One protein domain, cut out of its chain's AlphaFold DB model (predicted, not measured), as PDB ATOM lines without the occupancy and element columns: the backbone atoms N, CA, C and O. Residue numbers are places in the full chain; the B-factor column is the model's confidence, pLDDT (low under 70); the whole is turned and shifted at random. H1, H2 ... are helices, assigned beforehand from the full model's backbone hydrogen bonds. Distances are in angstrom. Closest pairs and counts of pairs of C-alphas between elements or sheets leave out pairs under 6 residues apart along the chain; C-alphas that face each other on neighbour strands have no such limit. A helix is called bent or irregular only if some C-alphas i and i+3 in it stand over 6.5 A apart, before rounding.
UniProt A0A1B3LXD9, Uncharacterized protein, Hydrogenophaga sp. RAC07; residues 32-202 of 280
ATOM      1  N   GLN A  32     386.936-292.590 163.114       91.06
ATOM      2  CA  GLN A  32     386.546-291.179 163.099       91.06
ATOM      3  C   GLN A  32     385.623-290.843 161.921       91.06
ATOM      4  O   GLN A  32     384.675-290.081 162.084       91.06
ATOM      5  N   ARG A  33     385.874-291.400 160.726       90.88
ATOM      6  CA  ARG A  33     384.994-291.192 159.563       90.88
ATOM      7  C   ARG A  33     383.599-291.769 159.785       90.88
ATOM      8  O   ARG A  33     382.630-291.094 159.455       90.88
ATOM      9  N   LEU A  34     383.497-292.968 160.356       90.38
ATOM     10  CA  LEU A  34     382.206-293.580 160.692       90.38
ATOM     11  C   LEU A  34     381.442-292.739 161.721       90.38
ATOM     12  O   LEU A  34     380.255-292.483 161.526       90.38
ATOM     13  N   ASP A  35     382.136-292.242 162.745       92.88
ATOM     14  CA  ASP A  35     381.540-291.371 163.760       92.88
ATOM     15  C   ASP A  35     381.007-290.075 163.126       92.88
ATOM     16  O   ASP A  35     379.876-289.666 163.396       92.88
ATOM     17  N   TRP A  36     381.768-289.454 162.212       93.31
ATOM     18  CA  TRP A  36     381.300-288.282 161.463       93.31
ATOM     19  C   TRP A  36     380.047-288.585 160.643       93.31
ATOM     20  O   TRP A  36     379.099-287.802 160.685       93.31
ATOM     21  N   VAL A  37     380.028-289.692 159.895       94.62
ATOM     22  CA  VAL A  37     378.870-290.079 159.071       94.62
ATOM     23  C   VAL A  37     377.616-290.214 159.930       94.62
ATOM     24  O   VAL A  37     376.567-289.691 159.557       94.62
ATOM     25  N   GLU A  38     377.720-290.854 161.093       94.94
ATOM     26  CA  GLU A  38     376.582-291.037 161.991       94.94
ATOM     27  C   GLU A  38     376.097-289.708 162.591       94.94
ATOM     28  O   GLU A  38     374.895-289.438 162.610       94.94
ATOM     29  N   VAL A  39     377.017-288.828 163.004       96.25
ATOM     30  CA  VAL A  39     376.676-287.476 163.480       96.25
ATOM     31  C   VAL A  39     375.937-286.685 162.403       96.25
ATOM     32  O   VAL A  39     374.898-286.085 162.674       96.25
ATOM     33  N   TYR A  40     376.441-286.686 161.169       97.38
ATOM     34  CA  TYR A  40     375.815-285.939 160.081       97.38
ATOM     35  C   TYR A  40     374.482-286.543 159.637       97.38
ATOM     36  O   TYR A  40     373.581-285.790 159.279       97.38
ATOM     37  N   ARG A  41     374.314-287.868 159.719       95.31
ATOM     38  CA  ARG A  41     373.022-288.526 159.482       95.31
ATOM     39  C   ARG A  41     371.970-288.085 160.499       95.31
ATOM     40  O   ARG A  41     370.854-287.764 160.101       95.31
ATOM     41  N   LYS A  42     372.328-288.015 161.785       96.56
ATOM     42  CA  LYS A  42     371.428-287.514 162.840       96.56
ATOM     43  C   LYS A  42     371.061-286.050 162.617       96.56
ATOM     44  O   LYS A  42     369.879-285.735 162.543       96.56
ATOM     45  N   ARG A  43     372.058-285.188 162.376       96.94
ATOM     46  CA  ARG A  43     371.827-283.769 162.050       96.94
ATOM     47  C   ARG A  43     370.930-283.598 160.823       96.94
ATOM     48  O   ARG A  43     370.062-282.737 160.822       96.94
ATOM     49  N   TRP A  44     371.117-284.415 159.784       95.81
ATOM     50  CA  TRP A  44     370.270-284.382 158.587       95.81
ATOM     51  C   TRP A  44     368.814-284.747 158.893       95.81
ATOM     52  O   TRP A  44     367.904-284.093 158.386       95.81
ATOM     53  N   ALA A  45     368.587-285.755 159.739       93.56
ATOM     54  CA  ALA A  45     367.247-286.137 160.170       93.56
ATOM     55  C   ALA A  45     366.564-285.027 160.993       93.56
ATOM     56  O   ALA A  45     365.383-284.758 160.784       93.56
ATOM     57  N   GLU A  46     367.306-284.349 161.871       95.25
ATOM     58  CA  GLU A  46     366.803-283.234 162.689       95.25
ATOM     59  C   GLU A  46     366.339-282.046 161.834       95.25
ATOM     60  O   GLU A  46     365.291-281.464 162.104       95.25
ATOM     61  N   ILE A  47     367.071-281.724 160.761       94.50
ATOM     62  CA  ILE A  47     366.746-280.591 159.880       94.50
ATOM     63  C   ILE A  47     365.885-280.979 158.668       94.50
ATOM     64  O   ILE A  47     365.737-280.200 157.727       94.50
ATOM     65  N   TYR A  48     365.301-282.179 158.643       90.56
ATOM     66  CA  TYR A  48     364.540-282.647 157.479       90.56
ATOM     67  C   TYR A  48     363.307-281.774 157.183       90.56
ATOM     68  O   TYR A  48     362.920-281.599 156.025       90.56
ATOM     69  N   LYS A  49     362.708-281.167 158.218       90.81
ATOM     70  CA  LYS A  49     361.629-280.181 158.057       90.81
ATOM     71  C   LYS A  49     362.126-278.921 157.338       90.81
ATOM     72  O   LYS A  49     361.486-278.475 156.387       90.81
ATOM     73  N   ASP A  50     363.290-278.412 157.733       93.81
ATOM     74  CA  ASP A  50     363.941-277.266 157.088       93.81
ATOM     75  C   ASP A  50     364.314-277.584 155.638       93.81
ATOM     76  O   ASP A  50     364.188-276.742 154.750       93.81
ATOM     77  N   TRP A  51     364.702-278.830 155.362       93.56
ATOM     78  CA  TRP A  51     364.902-279.291 153.995       93.56
ATOM     79  C   TRP A  51     363.620-279.205 153.160       93.56
ATOM     80  O   TRP A  51     363.665-278.718 152.031       93.56
ATOM     81  N   GLY A  52     362.469-279.593 153.717       91.75
ATOM     82  CA  GLY A  52     361.163-279.406 153.075       91.75
ATOM     83  C   GLY A  52     360.898-277.945 152.694       91.75
ATOM     84  O   GLY A  52     360.538-277.665 151.550       91.75
ATOM     85  N   THR A  53     361.178-277.018 153.610       91.94
ATOM     86  CA  THR A  53     361.121-275.570 153.364       91.94
ATOM     87  C   THR A  53     362.044-275.132 152.225       91.94
ATOM     88  O   THR A  53     361.622-274.406 151.327       91.94
ATOM     89  N   VAL A  54     363.302-275.573 152.222       92.88
ATOM     90  CA  VAL A  54     364.264-275.220 151.166       92.88
ATOM     91  C   VAL A  54     363.792-275.731 149.801       92.88
ATOM     92  O   VAL A  54     363.906-275.024 148.802       92.88
ATOM     93  N   VAL A  55     363.204-276.928 149.742       91.94
ATOM     94  CA  VAL A  55     362.619-277.455 148.501       91.94
ATOM     95  C   VAL A  55     361.412-276.630 148.053       91.94
ATOM     96  O   VAL A  55     361.314-276.337 146.862       91.94
ATOM     97  N   PHE A  56     360.529-276.234 148.974       90.94
ATOM     98  CA  PHE A  56     359.396-275.349 148.689       90.94
ATOM     99  C   PHE A  56     359.866-274.019 148.085       90.94
ATOM    100  O   PHE A  56     359.445-273.646 146.991       90.94
ATOM    101  N   LEU A  57     360.811-273.348 148.749       90.06
ATOM    102  CA  LEU A  57     361.368-272.074 148.294       90.06
ATOM    103  C   LEU A  57     362.066-272.203 146.941       90.06
ATOM    104  O   LEU A  57     361.942-271.323 146.101       90.06
ATOM    105  N   GLY A  58     362.782-273.301 146.696       89.06
ATOM    106  CA  GLY A  58     363.491-273.529 145.437       89.06
ATOM    107  C   GLY A  58     362.599-273.880 144.242       89.06
ATOM    108  O   GLY A  58     363.101-273.979 143.117       89.06
ATOM    109  N   ARG A  59     361.296-274.090 144.455       87.88
ATOM    110  CA  ARG A  59     360.319-274.441 143.416       87.88
ATOM    111  C   ARG A  59     359.373-273.276 143.105       87.88
ATOM    112  O   ARG A  59     359.249-272.352 143.915       87.88
ATOM    113  N   PRO A  60     358.685-273.319 141.947       86.31
ATOM    114  CA  PRO A  60     357.547-272.444 141.695       86.31
ATOM    115  C   PRO A  60     356.456-272.657 142.749       86.31
ATOM    116  O   PRO A  60     356.281-273.774 143.252       86.31
ATOM    117  N   PHE A  61     355.721-271.592 143.059       85.00
ATOM    118  CA  PHE A  61     354.568-271.658 143.954       85.00
ATOM    119  C   PHE A  61     353.521-272.652 143.413       85.00
ATOM    120  O   PHE A  61     353.351-272.780 142.202       85.00
ATOM    121  N   GLY A  62     352.868-273.414 144.296       77.62
ATOM    122  CA  GLY A  62     351.876-274.431 143.913       77.62
ATOM    123  C   GLY A  62     352.439-275.714 143.272       77.62
ATOM    124  O   GLY A  62     351.677-276.541 142.768       77.62
ATOM    125  N   SER A  63     353.763-275.926 143.265       79.06
ATOM    126  CA  SER A  63     354.358-277.156 142.720       79.06
ATOM    127  C   SER A  63     354.037-278.394 143.574       79.06
ATOM    128  O   SER A  63     354.331-278.429 144.770       79.06
ATOM    129  N   TYR A  64     353.510-279.442 142.926       65.00
ATOM    130  CA  TYR A  64     353.081-280.708 143.546       65.00
ATOM    131  C   TYR A  64     354.231-281.600 144.063       65.00
ATOM    132  O   TYR A  64     354.045-282.381 144.994       65.00
ATOM    133  N   TYR A  65     355.432-281.511 143.479       62.03
ATOM    134  CA  TYR A  65     356.556-282.381 143.848       62.03
ATOM    135  C   TYR A  65     357.302-281.841 145.070       62.03
ATOM    136  O   TYR A  65     358.241-281.058 144.922       62.03
ATOM    137  N   GLN A  66     356.916-282.278 146.271       65.75
ATOM    138  CA  GLN A  66     357.553-281.837 147.515       65.75
ATOM    139  C   GLN A  66     357.953-282.981 148.443       65.75
ATOM    140  O   GLN A  66     357.409-284.079 148.404       65.75
ATOM    141  N   VAL A  67     358.966-282.697 149.263       73.94
ATOM    142  CA  VAL A  67     359.474-283.602 150.303       73.94
ATOM    143  C   VAL A  67     358.626-283.506 151.576       73.94
ATOM    144  O   VAL A  67     358.524-284.470 152.331       73.94
ATOM    145  N   ALA A  68     358.011-282.345 151.811       74.62
ATOM    146  CA  ALA A  68     357.139-282.104 152.948       74.62
ATOM    147  C   ALA A  68     355.765-282.770 152.762       74.62
ATOM    148  O   ALA A  68     355.256-282.888 151.646       74.62
ATOM    149  N   GLN A  69     355.146-283.171 153.874       78.12
ATOM    150  CA  GLN A  69     353.758-283.637 153.888       78.12
ATOM    151  C   GLN A  69     352.805-282.505 153.472       78.12
ATOM    152  O   GLN A  69     353.081-281.336 153.737       78.12
ATOM    153  N   LEU A  70     351.660-282.853 152.873       77.56
ATOM    154  CA  LEU A  70     350.684-281.889 152.340       77.56
ATOM    155  C   LEU A  70     350.250-280.832 153.369       77.56
ATOM    156  O   LEU A  70     350.054-279.673 153.019       77.56
ATOM    157  N   GLU A  71     350.115-281.213 154.638       80.62
ATOM    158  CA  GLU A  71     349.756-280.286 155.713       80.62
ATOM    159  C   GLU A  71     350.846-279.237 155.965       80.62
ATOM    160  O   GLU A  71     350.554-278.043 156.006       80.62
ATOM    161  N   ALA A  72     352.110-279.660 156.055       80.69
ATOM    162  CA  ALA A  72     353.242-278.746 156.187       80.69
ATOM    163  C   ALA A  72     353.368-277.829 154.960       80.69
ATOM    164  O   ALA A  72     353.694-276.656 155.088       80.69
ATOM    165  N   LEU A  73     353.045-278.347 153.776       81.06
ATOM    166  CA  LEU A  73     353.028-277.592 152.527       81.06
ATOM    167  C   LEU A  73     351.987-276.463 152.564       81.06
ATOM    168  O   LEU A  73     352.318-275.313 152.300       81.06
ATOM    169  N   ARG A  74     350.763-276.769 153.009       82.50
ATOM    170  CA  ARG A  74     349.709-275.765 153.218       82.50
ATOM    171  C   ARG A  74     350.096-274.724 154.263       82.50
ATOM    172  O   ARG A  74     349.737-273.561 154.118       82.50
ATOM    173  N   GLN A  75     350.826-275.121 155.308       84.69
ATOM    174  CA  GLN A  75     351.352-274.178 156.300       84.69
ATOM    175  C   GLN A  75     352.379-273.224 155.679       84.69
ATOM    176  O   GLN A  75     352.332-272.029 155.960       84.69
ATOM    177  N   LEU A  76     353.270-273.721 154.815       85.00
ATOM    178  CA  LEU A  76     354.245-272.896 154.093       85.00
ATOM    179  C   LEU A  76     353.568-271.958 153.087       85.00
ATOM    180  O   LEU A  76     353.903-270.778 153.033       85.00
ATOM    181  N   GLU A  77     352.574-272.451 152.347       85.25
ATOM    182  CA  GLU A  77     351.766-271.631 151.443       85.25
ATOM    183  C   GLU A  77     351.046-270.525 152.222       85.25
ATOM    184  O   GLU A  77     351.211-269.351 151.903       85.25
ATOM    185  N   ALA A  78     350.348-270.861 153.310       84.25
ATOM    186  CA  ALA A  78     349.693-269.874 154.167       84.25
ATOM    187  C   ALA A  78     350.687-268.853 154.751       84.25
ATOM    188  O   ALA A  78     350.403-267.655 154.763       84.25
ATOM    189  N   ALA A  79     351.872-269.297 155.185       81.94
ATOM    190  CA  ALA A  79     352.925-268.415 155.687       81.94
ATOM    191  C   ALA A  79     353.465-267.469 154.599       81.94
ATOM    192  O   ALA A  79     353.740-266.306 154.887       81.94
ATOM    193  N   SER A  80     353.580-267.937 153.352       82.56
ATOM    194  CA  SER A  80     354.005-267.116 152.210       82.56
ATOM    195  C   SER A  80     352.934-266.120 151.748       82.56
ATOM    196  O   SER A  80     353.251-265.002 151.350       82.56
ATOM    197  N   VAL A  81     351.651-266.476 151.855       81.31
ATOM    198  CA  VAL A  81     350.530-265.585 151.517       81.31
ATOM    199  C   VAL A  81     350.353-264.498 152.583       81.31
ATOM    200  O   VAL A  81     350.042-263.352 152.256       81.31
ATOM    201  N   ASN A  82     350.621-264.809 153.850       73.62
ATOM    202  CA  ASN A  82     350.543-263.859 154.965       73.62
ATOM    203  C   ASN A  82     351.823-263.016 155.139       73.62
ATOM    204  O   ASN A  82     352.099-262.544 156.238       73.62
ATOM    205  N   HIS A  83     352.606-262.813 154.072       63.41
ATOM    206  CA  HIS A  83     353.880-262.075 154.039       63.41
ATOM    207  C   HIS A  83     353.732-260.552 154.270       63.41
ATOM    208  O   HIS A  83     354.177-259.736 153.468       63.41
ATOM    209  N   GLN A  84     353.049-260.149 155.342       57.56
ATOM    210  CA  GLN A  84     353.001-258.765 155.826       57.56
ATOM    211  C   GLN A  84     353.941-258.530 157.023       57.56
ATOM    212  O   GLN A  84     354.244-257.378 157.314       57.56
ATOM    213  N   ASP A  85     354.465-259.595 157.646       55.59
ATOM    214  CA  ASP A  85     355.275-259.520 158.866       55.59
ATOM    215  C   ASP A  85     356.716-260.019 158.658       55.59
ATOM    216  O   ASP A  85     356.949-261.025 157.981       55.59
ATOM    217  N   GLU A  86     357.686-259.393 159.342       61.53
ATOM    218  CA  GLU A  86     359.106-259.812 159.403       61.53
ATOM    219  C   GLU A  86     359.279-261.302 159.768       61.53
ATOM    220  O   GLU A  86     360.248-261.956 159.373       61.53
ATOM    221  N   VAL A  87     358.298-261.872 160.476       60.44
ATOM    222  CA  VAL A  87     358.225-263.283 160.880       60.44
ATOM    223  C   VAL A  87     358.273-264.234 159.677       60.44
ATOM    224  O   VAL A  87     358.877-265.305 159.771       60.44
ATOM    225  N   ALA A  88     357.712-263.844 158.524       60.19
ATOM    226  CA  ALA A  88     357.704-264.664 157.313       60.19
ATOM    227  C   ALA A  88     359.106-264.851 156.693       60.19
ATOM    228  O   ALA A  88     359.338-265.778 155.922       60.19
ATOM    229  N   LEU A  89     360.064-263.995 157.043       79.31
ATOM    230  CA  LEU A  89     361.438-264.077 156.547       79.31
ATOM    231  C   LEU A  89     362.336-264.889 157.475       79.31
ATOM    232  O   LEU A  89     363.298-265.512 157.017       79.31
ATOM    233  N   VAL A  90     362.011-264.916 158.771       84.56
ATOM    234  CA  VAL A  90     362.789-265.633 159.785       84.56
ATOM    235  C   VAL A  90     362.779-267.134 159.509       84.56
ATOM    236  O   VAL A  90     363.852-267.723 159.406       84.56
ATOM    237  N   TRP A  91     361.605-267.745 159.299       89.25
ATOM    238  CA  TRP A  91     361.513-269.195 159.075       89.25
ATOM    239  C   TRP A  91     362.214-269.635 157.782       89.25
ATOM    240  O   TRP A  91     362.923-270.641 157.769       89.25
ATOM    241  N   ALA A  92     362.060-268.866 156.699       91.31
ATOM    242  CA  ALA A  92     362.650-269.172 155.399       91.31
ATOM    243  C   ALA A  92     364.181-269.088 155.457       91.31
ATOM    244  O   ALA A  92     364.893-269.979 154.981       91.31
ATOM    245  N   ARG A  93     364.694-268.029 156.094       91.56
ATOM    246  CA  ARG A  93     366.130-267.805 156.273       91.56
ATOM    247  C   ARG A  93     366.750-268.816 157.226       91.56
ATOM    248  O   ARG A  93     367.833-269.317 156.936       91.56
ATOM    249  N   GLU A  94     366.090-269.126 158.337       93.56
ATOM    250  CA  GLU A  94     366.568-270.108 159.309       93.56
ATOM    251  C   GLU A  94     366.669-271.502 158.690       93.56
ATOM    252  O   GLU A  94     367.722-272.132 158.784       93.56
ATOM    253  N   ALA A  95     365.644-271.932 157.954       94.38
ATOM    254  CA  ALA A  95     365.676-273.209 157.254       94.38
ATOM    255  C   ALA A  95     366.799-273.267 156.203       94.38
ATOM    256  O   ALA A  95     367.569-274.231 156.150       94.38
ATOM    257  N   ALA A  96     366.947-272.211 155.392       95.00
ATOM    258  CA  ALA A  96     368.024-272.124 154.411       95.00
ATOM    259  C   ALA A  96     369.409-272.148 155.070       95.00
ATOM    260  O   ALA A  96     370.299-272.847 154.581       95.00
ATOM    261  N   ARG A  97     369.584-271.435 156.190       95.50
ATOM    262  CA  ARG A  97     370.813-271.446 156.988       95.50
ATOM    263  C   ARG A  97     371.119-272.853 157.485       95.50
ATOM    264  O   ARG A  97     372.183-273.368 157.160       95.50
ATOM    265  N   ASN A  98     370.192-273.487 158.199       97.12
ATOM    266  CA  ASN A  98     370.402-274.791 158.831       97.12
ATOM    267  C   ASN A  98     370.799-275.861 157.798       97.12
ATOM    268  O   ASN A  98     371.774-276.594 157.988       97.12
ATOM    269  N   VAL A  99     370.097-275.902 156.659       97.19
ATOM    270  CA  VAL A  99     370.403-276.822 155.555       97.19
ATOM    271  C   VAL A  99     371.743-276.490 154.912       97.19
ATOM    272  O   VAL A  99     372.604-277.365 154.795       97.19
ATOM    273  N   CYS A 100     371.953-275.244 154.486       97.25
ATOM    274  CA  CYS A 100     373.154-274.888 153.738       97.25
ATOM    275  C   CYS A 100     374.418-274.968 154.603       97.25
ATOM    276  O   CYS A 100     375.466-275.358 154.095       97.25
ATOM    277  N   GLU A 101     374.338-274.664 155.899       97.12
ATOM    278  CA  GLU A 101     375.445-274.848 156.841       97.12
ATOM    279  C   GLU A 101     375.808-276.322 156.996       97.12
ATOM    280  O   GLU A 101     376.983-276.664 156.867       97.12
ATOM    281  N   LEU A 102     374.826-277.214 157.170       98.06
ATOM    282  CA  LEU A 102     375.093-278.650 157.254       98.06
ATOM    283  C   LEU A 102     375.740-279.188 155.970       98.06
ATOM    284  O   LEU A 102     376.737-279.908 156.026       98.06
ATOM    285  N   LEU A 103     375.203-278.819 154.803       98.12
ATOM    286  CA  LEU A 103     375.770-279.207 153.508       98.12
ATOM    287  C   LEU A 103     377.187-278.649 153.330       98.12
ATOM    288  O   LEU A 103     378.100-279.349 152.889       98.12
ATOM    289  N   SER A 104     377.392-277.395 153.714       97.94
ATOM    290  CA  SER A 104     378.692-276.737 153.686       97.94
ATOM    291  C   SER A 104     379.704-277.420 154.613       97.94
ATOM    292  O   SER A 104     380.853-277.615 154.213       97.94
ATOM    293  N   ASP A 105     379.291-277.835 155.810       97.94
ATOM    294  CA  ASP A 105     380.119-278.574 156.766       97.94
ATOM    295  C   ASP A 105     380.562-279.921 156.196       97.94
ATOM    296  O   ASP A 105     381.760-280.227 156.185       97.94
ATOM    297  N   VAL A 106     379.614-280.713 155.684       98.06
ATOM    298  CA  VAL A 106     379.907-282.011 155.061       98.06
ATOM    299  C   VAL A 106     380.848-281.823 153.873       98.06
ATOM    300  O   VAL A 106     381.864-282.516 153.774       98.06
ATOM    301  N   CYS A 107     380.584-280.829 153.020       98.19
ATOM    302  CA  CYS A 107     381.475-280.480 151.920       98.19
ATOM    303  C   CYS A 107     382.885-280.171 152.426       98.19
ATOM    304  O   CYS A 107     383.850-280.718 151.903       98.19
ATOM    305  N   THR A 108     383.030-279.337 153.457       97.81
ATOM    306  CA  THR A 108     384.339-279.011 154.035       97.81
ATOM    307  C   THR A 108     385.075-280.266 154.497       97.81
ATOM    308  O   THR A 108     386.259-280.402 154.199       97.81
ATOM    309  N   ARG A 109     384.404-281.229 155.142       96.88
ATOM    310  CA  ARG A 109     385.052-282.491 155.545       96.88
ATOM    311  C   ARG A 109     385.559-283.296 154.352       96.88
ATOM    312  O   ARG A 109     386.662-283.841 154.431       96.88
ATOM    313  N   ILE A 110     384.809-283.328 153.252       97.62
ATOM    314  CA  ILE A 110     385.248-283.974 152.008       97.62
ATOM    315  C   ILE A 110     386.456-283.244 151.415       97.62
ATOM    316  O   ILE A 110     387.476-283.868 151.120       97.62
ATOM    317  N   LEU A 111     386.375-281.917 151.283       97.31
ATOM    318  CA  LEU A 111     387.444-281.102 150.696       97.31
ATOM    319  C   LEU A 111     388.744-281.162 151.511       97.31
ATOM    320  O   LEU A 111     389.816-281.088 150.916       97.31
ATOM    321  N   GLN A 112     388.650-281.388 152.826       95.19
ATOM    322  CA  GLN A 112     389.777-281.612 153.739       95.19
ATOM    323  C   GLN A 112     390.300-283.057 153.758       95.19
ATOM    324  O   GLN A 112     391.274-283.360 154.447       95.19
ATOM    325  N   GLY A 113     389.672-283.981 153.023       93.25
ATOM    326  CA  GLY A 113     390.020-285.406 153.035       93.25
ATOM    327  C   GLY A 113     389.698-286.116 154.356       93.25
ATOM    328  O   GLY A 113     390.222-287.198 154.617       93.25
ATOM    329  N   ARG A 114     388.851-285.511 155.196       93.06
ATOM    330  CA  ARG A 114     388.371-286.078 156.465       93.06
ATOM    331  C   ARG A 114     387.155-286.982 156.279       93.06
ATOM    332  O   ARG A 114     386.792-287.675 157.214       93.06
ATOM    333  N   MET A 115     386.534-286.965 155.102       95.00
ATOM    334  CA  MET A 115     385.410-287.816 154.716       95.00
ATOM    335  C   MET A 115     385.517-288.141 153.223       95.00
ATOM    336  O   MET A 115     385.971-287.304 152.442       95.00
ATOM    337  N   LEU A 116     385.123-289.346 152.819       95.75
ATOM    338  CA  LEU A 116     385.040-289.721 151.406       95.75
ATOM    339  C   LEU A 116     383.683-289.324 150.813       95.75
ATOM    340  O   LEU A 116     382.670-289.325 151.507       95.75
ATOM    341  N   VAL A 117     383.632-289.059 149.504       96.69
ATOM    342  CA  VAL A 117     382.355-288.772 148.817       96.69
ATOM    343  C   VAL A 117     381.381-289.947 148.959       96.69
ATOM    344  O   VAL A 117     380.205-289.742 149.248       96.69
ATOM    345  N   SER A 118     381.889-291.177 148.852       95.56
ATOM    346  CA  SER A 118     381.116-292.411 149.027       95.56
ATOM    347  C   SER A 118     380.589-292.619 150.448       95.56
ATOM    348  O   SER A 118     379.617-293.338 150.641       95.56
ATOM    349  N   GLU A 119     381.227-292.015 151.453       95.25
ATOM    350  CA  GLU A 119     380.762-292.034 152.848       95.25
ATOM    351  C   GLU A 119     379.718-290.934 153.094       95.25
ATOM    352  O   GLU A 119     378.787-291.126 153.872       95.25
ATOM    353  N   ALA A 120     379.847-289.797 152.404       96.00
ATOM    354  CA  ALA A 120     378.900-288.693 152.495       96.00
ATOM    355  C   ALA A 120     377.580-288.975 151.760       96.00
ATOM    356  O   ALA A 120     376.521-288.537 152.200       96.00
ATOM    357  N   TYR A 121     377.624-289.705 150.643       95.75
ATOM    358  CA  TYR A 121     376.447-289.963 149.812       95.75
ATOM    359  C   TYR A 121     375.277-290.632 150.564       95.75
ATOM    360  O   TYR A 121     374.162-290.104 150.499       95.75
ATOM    361  N   PRO A 122     375.493-291.689 151.373       93.62
ATOM    362  CA  PRO A 122     374.431-292.318 152.160       93.62
ATOM    363  C   PRO A 122     373.823-291.448 153.271       93.62
ATOM    364  O   PRO A 122     372.809-291.844 153.839       93.62
ATOM    365  N   ILE A 123     374.425-290.302 153.624       94.81
ATOM    366  CA  ILE A 123     373.844-289.369 154.609       94.81
ATOM    367  C   ILE A 123     372.545-288.777 154.051       94.81
ATOM    368  O   ILE A 123     371.548-288.682 154.760       94.81
ATOM    369  N   PHE A 124     372.563-288.410 152.768       92.25
ATOM    370  CA  PHE A 124     371.459-287.717 152.103       92.25
ATOM    371  C   PHE A 124     370.628-288.640 151.203       92.25
ATOM    372  O   PHE A 124     369.432-288.406 150.998       92.25
ATOM    373  N   GLY A 125     371.270-289.668 150.636       82.88
ATOM    374  CA  GLY A 125     370.680-290.584 149.665       82.88
ATOM    375  C   GLY A 125     370.192-289.887 148.389       82.88
ATOM    376  O   GLY A 125     370.555-288.752 148.069       82.88
ATOM    377  N   THR A 126     369.310-290.564 147.651       80.38
ATOM    378  CA  THR A 126     368.729-290.028 146.409       80.38
ATOM    379  C   THR A 126     367.746-288.877 146.656       80.38
ATOM    380  O   THR A 126     367.472-288.105 145.738       80.38
ATOM    381  N   GLY A 127     367.240-288.708 147.886       81.75
ATOM    382  CA  GLY A 127     366.262-287.673 148.243       81.75
ATOM    383  C   GLY A 127     366.771-286.247 148.025       81.75
ATOM    384  O   GLY A 127     366.045-285.410 147.476       81.75
ATOM    385  N   LEU A 128     368.035-285.985 148.381       88.88
ATOM    386  CA  LEU A 128     368.679-284.700 148.102       88.88
ATOM    387  C   LEU A 128     368.876-284.499 146.599       88.88
ATOM    388  O   LEU A 128     368.573-283.427 146.087       88.88
ATOM    389  N   LEU A 129     369.328-285.524 145.871       87.56
ATOM    390  CA  LEU A 129     369.579-285.414 144.429       87.56
ATOM    391  C   LEU A 129     368.307-285.148 143.624       87.56
ATOM    392  O   LEU A 129     368.309-284.254 142.776       87.56
ATOM    393  N   ARG A 130     367.208-285.837 143.949       84.38
ATOM    394  CA  ARG A 130     365.884-285.614 143.339       84.38
ATOM    395  C   ARG A 130     365.382-284.179 143.510       84.38
ATOM    396  O   ARG A 130     364.642-283.680 142.669       84.38
ATOM    397  N   ASN A 131     365.809-283.502 144.575       88.00
ATOM    398  CA  ASN A 131     365.455-282.111 144.860       88.00
ATOM    399  C   ASN A 131     366.665-281.167 144.791       88.00
ATOM    400  O   ASN A 131     366.641-280.056 145.321       88.00
ATOM    401  N   SER A 132     367.716-281.576 144.079       88.69
ATOM    402  CA  SER A 132     368.916-280.758 143.926       88.69
ATOM    403  C   SER A 132     368.704-279.573 142.988       88.69
ATOM    404  O   SER A 132     369.386-278.570 143.149       88.69
ATOM    405  N   ALA A 133     367.755-279.644 142.046       87.12
ATOM    406  CA  ALA A 133     367.397-278.514 141.188       87.12
ATOM    407  C   ALA A 133     366.742-277.354 141.976       87.12
ATOM    408  O   ALA A 133     367.235-276.235 141.856       87.12
ATOM    409  N   PRO A 134     365.742-277.593 142.851       88.19
ATOM    410  CA  PRO A 134     365.263-276.587 143.802       88.19
ATOM    411  C   PRO A 134     366.369-275.990 144.674       88.19
ATOM    412  O   PRO A 134     366.470-274.779 144.821       88.19
ATOM    413  N   LEU A 135     367.261-276.818 145.220       91.38
ATOM    414  CA  LEU A 135     368.383-276.292 145.994       91.38
ATOM    415  C   LEU A 135     369.306-275.423 145.124       91.38
ATOM    416  O   LEU A 135     369.690-274.333 145.535       91.38
ATOM    417  N   ARG A 136     369.635-275.872 143.903       90.88
ATOM    418  CA  ARG A 136     370.448-275.112 142.942       90.88
ATOM    419  C   ARG A 136     369.806-273.786 142.553       90.88
ATOM    420  O   ARG A 136     370.547-272.827 142.397       90.88
ATOM    421  N   SER A 137     368.482-273.703 142.420       88.19
ATOM    422  CA  SER A 137     367.808-272.437 142.106       88.19
ATOM    423  C   SER A 137     367.970-271.410 143.232       88.19
ATOM    424  O   SER A 137     368.081-270.221 142.952       88.19
ATOM    425  N   LEU A 138     368.084-271.856 144.487       89.12
ATOM    426  CA  LEU A 138     368.383-270.989 145.630       89.12
ATOM    427  C   LEU A 138     369.862-270.597 145.715       89.12
ATOM    428  O   LEU A 138     370.183-269.456 146.035       89.12
ATOM    429  N   VAL A 139     370.783-271.528 145.450       90.81
ATOM    430  CA  VAL A 139     372.225-271.275 145.638       90.81
ATOM    431  C   VAL A 139     372.949-270.762 144.386       90.81
ATOM    432  O   VAL A 139     374.056-270.240 144.505       90.81
ATOM    433  N   ASP A 140     372.373-270.890 143.190       85.94
ATOM    434  CA  ASP A 140     372.942-270.400 141.930       85.94
ATOM    435  C   ASP A 140     371.939-269.525 141.175       85.94
ATOM    436  O   ASP A 140     371.088-270.003 140.427       85.94
ATOM    437  N   HIS A 141     372.103-268.208 141.314       71.50
ATOM    438  CA  HIS A 141     371.303-267.191 140.620       71.50
ATOM    439  C   HIS A 141     371.244-267.386 139.100       71.50
ATOM    440  O   HIS A 141     370.258-267.030 138.463       71.50
ATOM    441  N   ARG A 142     372.279-267.985 138.494       68.25
ATOM    442  CA  ARG A 142     372.305-268.252 137.045       68.25
ATOM    443  C   ARG A 142     371.410-269.421 136.645       68.25
ATOM    444  O   ARG A 142     370.964-269.479 135.506       68.25
ATOM    445  N   PHE A 143     371.141-270.340 137.571       64.81
ATOM    446  CA  PHE A 143     370.272-271.494 137.354       64.81
ATOM    447  C   PHE A 143     368.784-271.098 137.352       64.81
ATOM    448  O   PHE A 143     367.979-271.689 136.632       64.81
ATOM    449  N   GLN A 144     368.421-270.058 138.108       60.59
ATOM    450  CA  GLN A 144     367.042-269.579 138.252       60.59
ATOM    451  C   GLN A 144     366.408-269.115 136.934       60.59
ATOM    452  O   GLN A 144     365.241-269.421 136.691       60.59
ATOM    453  N   ALA A 145     367.167-268.432 136.068       57.88
ATOM    454  CA  ALA A 145     366.645-267.822 134.841       57.88
ATOM    455  C   ALA A 145     366.013-268.826 133.855       57.88
ATOM    456  O   ALA A 145     365.171-268.431 133.051       57.88
ATOM    457  N   GLY A 146     366.385-270.112 133.924       58.81
ATOM    458  CA  GLY A 146     365.798-271.180 133.103       58.81
ATOM    459  C   GLY A 146     364.874-272.147 133.854       58.81
ATOM    460  O   GLY A 146     364.013-272.754 133.230       58.81
ATOM    461  N   PHE A 147     365.037-272.309 135.174       62.78
ATOM    462  CA  PHE A 147     364.289-273.305 135.961       62.78
ATOM    463  C   PHE A 147     362.944-272.790 136.502       62.78
ATOM    464  O   PHE A 147     362.041-273.591 136.734       62.78
ATOM    465  N   LEU A 148     362.803-271.476 136.723       65.19
ATOM    466  CA  LEU A 148     361.648-270.884 137.424       65.19
ATOM    467  C   LEU A 148     360.848-269.871 136.588       65.19
ATOM    468  O   LEU A 148     359.813-269.400 137.038       65.19
ATOM    469  N   SER A 149     361.296-269.528 135.380       54.66
ATOM    470  CA  SER A 149     360.824-268.358 134.617       54.66
ATOM    471  C   SER A 149     359.532-268.552 133.808       54.66
ATOM    472  O   SER A 149     359.228-267.741 132.936       54.66
ATOM    473  N   ALA A 150     358.740-269.585 134.088       60.38
ATOM    474  CA  ALA A 150     357.517-269.875 133.343       60.38
ATOM    475  C   ALA A 150     356.265-269.354 134.067       60.38
ATOM    476  O   ALA A 150     355.457-270.140 134.555       60.38
ATOM    477  N   TYR A 151     356.087-268.031 134.124       65.94
ATOM    478  CA  TYR A 151     354.760-267.476 134.423       65.94
ATOM    479  C   TYR A 151     353.892-267.535 133.165       65.94
ATOM    480  O   TYR A 151     354.394-267.436 132.043       65.94
ATOM    481  N   GLY A 152     352.579-267.701 133.338       62.94
ATOM    482  CA  GLY A 152     351.631-267.649 132.224       62.94
ATOM    483  C   GLY A 152     351.633-266.288 131.513       62.94
ATOM    484  O   GLY A 152     352.255-265.323 131.958       62.94
ATOM    485  N   SER A 153     350.865-266.169 130.425       66.12
ATOM    486  CA  SER A 153     350.768-264.941 129.611       66.12
ATOM    487  C   SER A 153     350.300-263.692 130.376       66.12
ATOM    488  O   SER A 153     350.441-262.581 129.876       66.12
ATOM    489  N   LEU A 154     349.736-263.869 131.572       76.19
ATOM    490  CA  LEU A 154     349.235-262.805 132.445       76.19
ATOM    491  C   LEU A 154     350.261-262.350 133.502       76.19
ATOM    492  O   LEU A 154     349.981-261.436 134.275       76.19
ATOM    493  N   GLY A 155     351.452-262.957 133.523       76.12
ATOM    494  CA  GLY A 155     352.466-262.722 134.550       76.12
ATOM    495  C   GLY A 155     352.127-263.383 135.897       76.12
ATOM    496  O   GLY A 155     351.124-264.090 136.002       76.12
ATOM    497  N   PRO A 156     352.969-263.181 136.928       84.31
ATOM    498  CA  PRO A 156     352.792-263.820 138.227       84.31
ATOM    499  C   PRO A 156     351.601-263.238 138.994       84.31
ATOM    500  O   PRO A 156     351.432-262.010 139.081       84.31
ATOM    501  N   THR A 157     350.825-264.131 139.604       87.44
ATOM    502  CA  THR A 157     349.803-263.845 140.616       87.44
ATOM    503  C   THR A 157     350.414-263.180 141.857       87.44
ATOM    504  O   THR A 157     351.631-263.141 142.037       87.44
ATOM    505  N   LYS A 158     349.571-262.627 142.742       86.25
ATOM    506  CA  LYS A 158     350.048-261.980 143.978       86.25
ATOM    507  C   LYS A 158     350.813-262.945 144.888       86.25
ATOM    508  O   LYS A 158     351.819-262.548 145.465       86.25
ATOM    509  N   ASP A 159     350.353-264.187 144.990       85.50
ATOM    510  CA  ASP A 159     350.961-265.185 145.871       85.50
ATOM    511  C   ASP A 159     352.272-265.723 145.287       85.50
ATOM    512  O   ASP A 159     353.255-265.854 146.012       85.50
ATOM    513  N   GLU A 160     352.342-265.905 143.962       86.62
ATOM    514  CA  GLU A 160     353.601-266.206 143.269       86.62
ATOM    515  C   GLU A 160     354.644-265.108 143.499       86.62
ATOM    516  O   GLU A 160     355.767-265.418 143.883       86.62
ATOM    517  N   ARG A 161     354.266-263.825 143.366       86.56
ATOM    518  CA  ARG A 161     355.191-262.706 143.625       86.56
ATOM    519  C   ARG A 161     355.739-262.724 145.046       86.56
ATOM    520  O   ARG A 161     356.942-262.584 145.217       86.56
ATOM    521  N   ARG A 162     354.884-262.942 146.049       86.81
ATOM    522  CA  ARG A 162     355.310-263.028 147.456       86.81
ATOM    523  C   ARG A 162     356.269-264.190 147.689       86.81
ATOM    524  O   ARG A 162     357.285-264.036 148.357       86.81
ATOM    525  N   HIS A 163     355.974-265.352 147.111       88.00
ATOM    526  CA  HIS A 163     356.874-266.503 147.171       88.00
ATOM    527  C   HIS A 163     358.234-266.195 146.534       88.00
ATOM    528  O   HIS A 163     359.281-266.548 147.080       88.00
ATOM    529  N   ASP A 164     358.234-265.491 145.403       87.56
ATOM    530  CA  ASP A 164     359.455-265.079 144.715       87.56
ATOM    531  C   ASP A 164     360.238-263.999 145.478       87.56
ATOM    532  O   ASP A 164     361.469-264.034 145.462       87.56
ATOM    533  N   GLU A 165     359.558-263.088 146.180       87.44
ATOM    534  CA  GLU A 165     360.152-262.090 147.083       87.44
ATOM    535  C   GLU A 165     360.874-262.778 148.251       87.44
ATOM    536  O   GLU A 165     362.077-262.572 148.433       87.44
ATOM    537  N   ILE A 166     360.198-263.693 148.960       89.56
ATOM    538  CA  ILE A 166     360.806-264.494 150.041       89.56
ATOM    539  C   ILE A 166     362.015-265.273 149.513       89.56
ATOM    540  O   ILE A 166     363.080-265.302 150.141       89.56
ATOM    541  N   ARG A 167     361.880-265.902 148.335       90.12
ATOM    542  CA  ARG A 167     362.987-266.612 147.688       90.12
ATOM    543  C   ARG A 167     364.160-265.669 147.435       90.12
ATOM    544  O   ARG A 167     365.289-266.011 147.786       90.12
ATOM    545  N   SER A 168     363.900-264.504 146.844       88.31
ATOM    546  CA  SER A 168     364.923-263.513 146.516       88.31
ATOM    547  C   SER A 168     365.695-263.079 147.757       88.31
ATOM    548  O   SER A 168     366.925-263.047 147.739       88.31
ATOM    549  N   GLU A 169     365.013-262.860 148.877       89.00
ATOM    550  CA  GLU A 169     365.670-262.517 150.137       89.00
ATOM    551  C   GLU A 169     366.593-263.619 150.666       89.00
ATOM    552  O   GLU A 169     367.726-263.351 151.083       89.00
ATOM    553  N   VAL A 170     366.150-264.877 150.616       91.38
ATOM    554  CA  VAL A 170     366.995-266.023 150.982       91.38
ATOM    555  C   VAL A 170     368.212-266.113 150.059       91.38
ATOM    556  O   VAL A 170     369.334-266.347 150.516       91.38
ATOM    557  N   GLN A 171     368.024-265.873 148.764       91.38
ATOM    558  CA  GLN A 171     369.107-265.860 147.786       91.38
ATOM    559  C   GLN A 171     370.093-264.700 148.015       91.38
ATOM    560  O   GLN A 171     371.304-264.879 147.845       91.38
ATOM    561  N   VAL A 172     369.616-263.524 148.438       90.00
ATOM    562  CA  VAL A 172     370.457-262.391 148.859       90.00
ATOM    563  C   VAL A 172     371.287-262.781 150.078       90.00
ATOM    564  O   VAL A 172     372.506-262.601 150.071       90.00
ATOM    565  N   TRP A 173     370.673-263.401 151.089       90.88
ATOM    566  CA  TRP A 173     371.403-263.893 152.257       90.88
ATOM    567  C   TRP A 173     372.490-264.912 151.872       90.88
ATOM    568  O   TRP A 173     373.635-264.795 152.322       90.88
ATOM    569  N   LEU A 174     372.182-265.862 150.982       91.69
ATOM    570  CA  LEU A 174     373.151-266.836 150.459       91.69
ATOM    571  C   LEU A 174     374.279-266.174 149.656       91.69
ATOM    572  O   LEU A 174     375.413-266.658 149.672       91.69
ATOM    573  N   SER A 175     374.004-265.061 148.970       90.25
ATOM    574  CA  SER A 175     375.037-264.262 148.301       90.25
ATOM    575  C   SER A 175     376.010-263.615 149.269       90.25
ATOM    576  O   SER A 175     377.213-263.632 149.004       90.25
ATOM    577  N   CYS A 176     375.517-263.106 150.396       91.06
ATOM    578  CA  CYS A 176     376.367-262.573 151.459       91.06
ATOM    579  C   CYS A 176     377.249-263.667 152.088       91.06
ATOM    580  O   CYS A 176     378.361-263.391 152.530       91.06
ATOM    581  N   HIS A 177     376.801-264.926 152.054       93.62
ATOM    582  CA  HIS A 177     377.514-266.086 152.591       93.62
ATOM    583  C   HIS A 177     378.118-266.962 151.483       93.62
ATOM    584  O   HIS A 177     377.978-268.189 151.478       93.62
ATOM    585  N   ASP A 178     378.857-266.347 150.550       91.56
ATOM    586  CA  ASP A 178     379.385-267.024 149.355       91.56
ATOM    587  C   ASP A 178     380.212-268.287 149.670       91.56
ATOM    588  O   ASP A 178     380.171-269.273 148.938       91.56
ATOM    589  N   GLY A 179     380.934-268.316 150.797       95.19
ATOM    590  CA  GLY A 179     381.660-269.513 151.230       95.19
ATOM    591  C   GLY A 179     380.758-270.734 151.453       95.19
ATOM    592  O   GLY A 179     381.135-271.842 151.079       95.19
ATOM    593  N   ILE A 180     379.580-270.549 152.055       96.00
ATOM    594  CA  ILE A 180     378.585-271.614 152.264       96.00
ATOM    595  C   ILE A 180     377.981-272.011 150.915       96.00
ATOM    596  O   ILE A 180     377.969-273.189 150.553       96.00
ATOM    597  N   ARG A 181     377.568-271.014 150.127       95.38
ATOM    598  CA  ARG A 181     376.974-271.191 148.796       95.38
ATOM    599  C   ARG A 181     377.859-272.014 147.854       95.38
ATOM    600  O   ARG A 181     377.399-272.997 147.273       95.38
ATOM    601  N   ARG A 182     379.147-271.663 147.723       95.56
ATOM    602  CA  ARG A 182     380.103-272.396 146.866       95.56
ATOM    603  C   ARG A 182     380.252-273.850 147.299       95.56
ATOM    604  O   ARG A 182     380.262-274.729 146.441       95.56
ATOM    605  N   ARG A 183     380.356-274.102 148.607       97.69
ATOM    606  CA  ARG A 183     380.480-275.454 149.169       97.69
ATOM    607  C   ARG A 183     379.217-276.285 148.948       97.69
ATOM    608  O   ARG A 183     379.334-277.443 148.564       97.69
ATOM    609  N   CYS A 184     378.028-275.692 149.059       97.12
ATOM    610  CA  CYS A 184     376.778-276.365 148.693       97.12
ATOM    611  C   CYS A 184     376.789-276.806 147.223       97.12
ATOM    612  O   CYS A 184     376.523-277.968 146.928       97.12
ATOM    613  N   LEU A 185     377.170-275.916 146.300       95.62
ATOM    614  CA  LEU A 185     377.256-276.251 144.874       95.62
ATOM    615  C   LEU A 185     378.256-277.379 144.593       95.62
ATOM    616  O   LEU A 185     377.933-278.315 143.864       95.62
ATOM    617  N   ILE A 186     379.444-277.312 145.204       97.62
ATOM    618  CA  ILE A 186     380.464-278.360 145.087       97.62
ATOM    619  C   ILE A 186     379.928-279.699 145.603       97.62
ATOM    620  O   ILE A 186     380.101-280.718 144.935       97.62
ATOM    621  N   LEU A 187     379.262-279.712 146.761       97.88
ATOM    622  CA  LEU A 187     378.695-280.936 147.320       97.88
ATOM    623  C   LEU A 187     377.641-281.536 146.391       97.88
ATOM    624  O   LEU A 187     377.689-282.734 146.132       97.88
ATOM    625  N   ILE A 188     376.731-280.724 145.847       95.56
ATOM    626  CA  ILE A 188     375.726-281.209 144.894       95.56
ATOM    627  C   ILE A 188     376.419-281.866 143.690       95.56
ATOM    628  O   ILE A 188     376.034-282.963 143.289       95.56
ATOM    629  N   ASP A 189     377.454-281.240 143.122       95.88
ATOM    630  CA  ASP A 189     378.204-281.809 141.996       95.88
ATOM    631  C   ASP A 189     378.902-283.134 142.353       95.88
ATOM    632  O   ASP A 189     378.851-284.079 141.561       95.88
ATOM    633  N   LEU A 190     379.501-283.227 143.546       97.50
ATOM    634  CA  LEU A 190     380.138-284.446 144.057       97.50
ATOM    635  C   LEU A 190     379.128-285.580 144.261       97.50
ATOM    636  O   LEU A 190     379.384-286.705 143.840       97.50
ATOM    637  N   LEU A 191     377.973-285.291 144.862       96.56
ATOM    638  CA  LEU A 191     376.927-286.288 145.097       96.56
ATOM    639  C   LEU A 191     376.308-286.779 143.783       96.56
ATOM    640  O   LEU A 191     376.047-287.970 143.643       96.56
ATOM    641  N   TRP A 192     376.132-285.897 142.791       95.00
ATOM    642  CA  TRP A 192     375.722-286.306 141.444       95.00
ATOM    643  C   TRP A 192     376.750-287.235 140.795       95.00
ATOM    644  O   TRP A 192     376.376-288.241 140.201       95.00
ATOM    645  N   ALA A 193     378.042-286.915 140.898       95.69
ATOM    646  CA  ALA A 193     379.102-287.771 140.371       95.69
ATOM    647  C   ALA A 193     379.120-289.152 141.044       95.69
ATOM    648  O   ALA A 193     379.268-290.159 140.352       95.69
ATOM    649  N   GLU A 194     378.906-289.206 142.359       96.56
ATOM    650  CA  GLU A 194     378.824-290.464 143.104       96.56
ATOM    651  C   GLU A 194     377.596-291.293 142.720       96.56
ATOM    652  O   GLU A 194     377.731-292.482 142.452       96.56
ATOM    653  N   ALA A 195     376.421-290.676 142.594       94.69
ATOM    654  CA  ALA A 195     375.214-291.393 142.189       94.69
ATOM    655  C   ALA A 195     375.299-291.942 140.758       94.69
ATOM    656  O   ALA A 195     374.820-293.041 140.493       94.69
ATOM    657  N   VAL A 196     375.956-291.225 139.835       93.50
ATOM    658  CA  VAL A 196     376.242-291.765 138.495       93.50
ATOM    659  C   VAL A 196     377.217-292.941 138.579       93.50
ATOM    660  O   VAL A 196     377.014-293.946 137.905       93.50
ATOM    661  N   ARG A 197     378.260-292.844 139.414       93.94
ATOM    662  CA  ARG A 197     379.239-293.924 139.621       93.94
ATOM    663  C   ARG A 197     378.593-295.192 140.192       93.94
ATOM    664  O   ARG A 197     379.037-296.284 139.853       93.94
ATOM    665  N   LEU A 198     377.596-295.036 141.064       93.25
ATOM    666  CA  LEU A 198     376.828-296.127 141.672       93.25
ATOM    667  C   LEU A 198     375.661-296.621 140.802       93.25
ATOM    668  O   LEU A 198     375.061-297.637 141.126       93.25
ATOM    669  N   GLU A 199     375.369-295.937 139.694       90.25
ATOM    670  CA  GLU A 199     374.213-296.203 138.829       90.25
ATOM    671  C   GLU A 199     372.845-296.058 139.536       90.25
ATOM    672  O   GLU A 199     371.849-296.641 139.114       90.25
ATOM    673  N   ASP A 200     372.777-295.200 140.562       90.75
ATOM    674  CA  ASP A 200     371.570-294.920 141.364       90.75
ATOM    675  C   ASP A 200     370.591-293.931 140.691       90.75
ATOM    676  O   ASP A 200     369.534-293.600 141.236       90.75
ATOM    677  N   LEU A 201     370.947-293.416 139.512       88.31
ATOM    678  CA  LEU A 201     370.161-292.450 138.739       88.31
ATOM    679  C   LEU A 201     369.557-293.107 137.501       88.31
ATOM    680  O   LEU A 201     370.133-294.037 136.940       88.31
ATOM    681  N   SER A 202     368.418-292.594 137.030       88.94
ATOM    682  CA  SER A 202     367.865-293.075 135.766       88.94
ATOM    683  C   SER A 202     368.779-292.698 134.590       88.94
ATOM    684  O   SER A 202     369.434-291.652 134.637       88.94
TER     685      SER A 202
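This is residues 32 to 202 of the 280 residues of an uncharacterized protein of Hydrogenophaga sp. RAC07 (UniProt A0A1B3LXD9). An elongated body of mostly crossed helices: the long H4 runs along it, H1 and H5 lie side by side with its later part at one end, and H9 crosses H4 and H5. Toward the other end H2, H3 and H8 pack together, with short H6 in the middle, between H2, H8 and H9, and H7 folded back at its end. The printed part has 171 residues with nine named helices, H1 to H9 along the chain, and no named strand, all helix in class; it is compact, radius of gyration of the C-alphas 16.2 A, spanning 52 by 32 by 31 A.

H1, residues 32 to 46, H4, residues 87 to 111, and H5, residues 117 to 130, form an up and down bundle, each running against the one before. The closest C-alphas of H1 and H5 are Arg 41 and Ile 123, 5.0 A apart. H2, residues 48 to 57, touches H4 at Asp 50 and Ala 95, closest C-alphas 4.4 A apart. H8, residues 158 to 176, touches H3, residues 70 to 81, about perpendicular at 88 degrees, closest C-alphas Val 81 and Asp 159, 5.7 A. H6, residues 132 to 139, touches H2, closest C-alphas Val 55 and Pro 134, 5.5 A; H7, residues 141 to 147, touches H6 only at the corner. H9, residues 178 to 198, touches H4 at a steep tilt of 60 degrees, closest C-alphas Ser 104 and Arg 183, 5.0 A. Every O i to N i+4 pair is within hydrogen-bond range in H1, H2, H3, H6, H8 and H9, but 19 of 21 in H4, 3 of 10 in H5 and 1 of 3 in H7; for O i to N i+3, H5 has 4 of 11 and H7 1 of 4.

H1 begins at C-alpha 32 (386.546, -291.179, 163.099); H9 ends at C-alpha 198 (376.828, -296.127, 141.672). H4 is 35.7 A long, H9 30.2 A, H8 27.4 A. H5 is irregular: C-alphas 123 and 126 are 9.7 A apart.

The C-alphas farthest apart, Gln 32 and Leu 154, are 56.0 A apart. The printed part has no cut; the link from H2 to H3, residues 58 to 69, is long. pLDDT is under 70 at residues 64 to 66, 83 to 88 and 142 to 153.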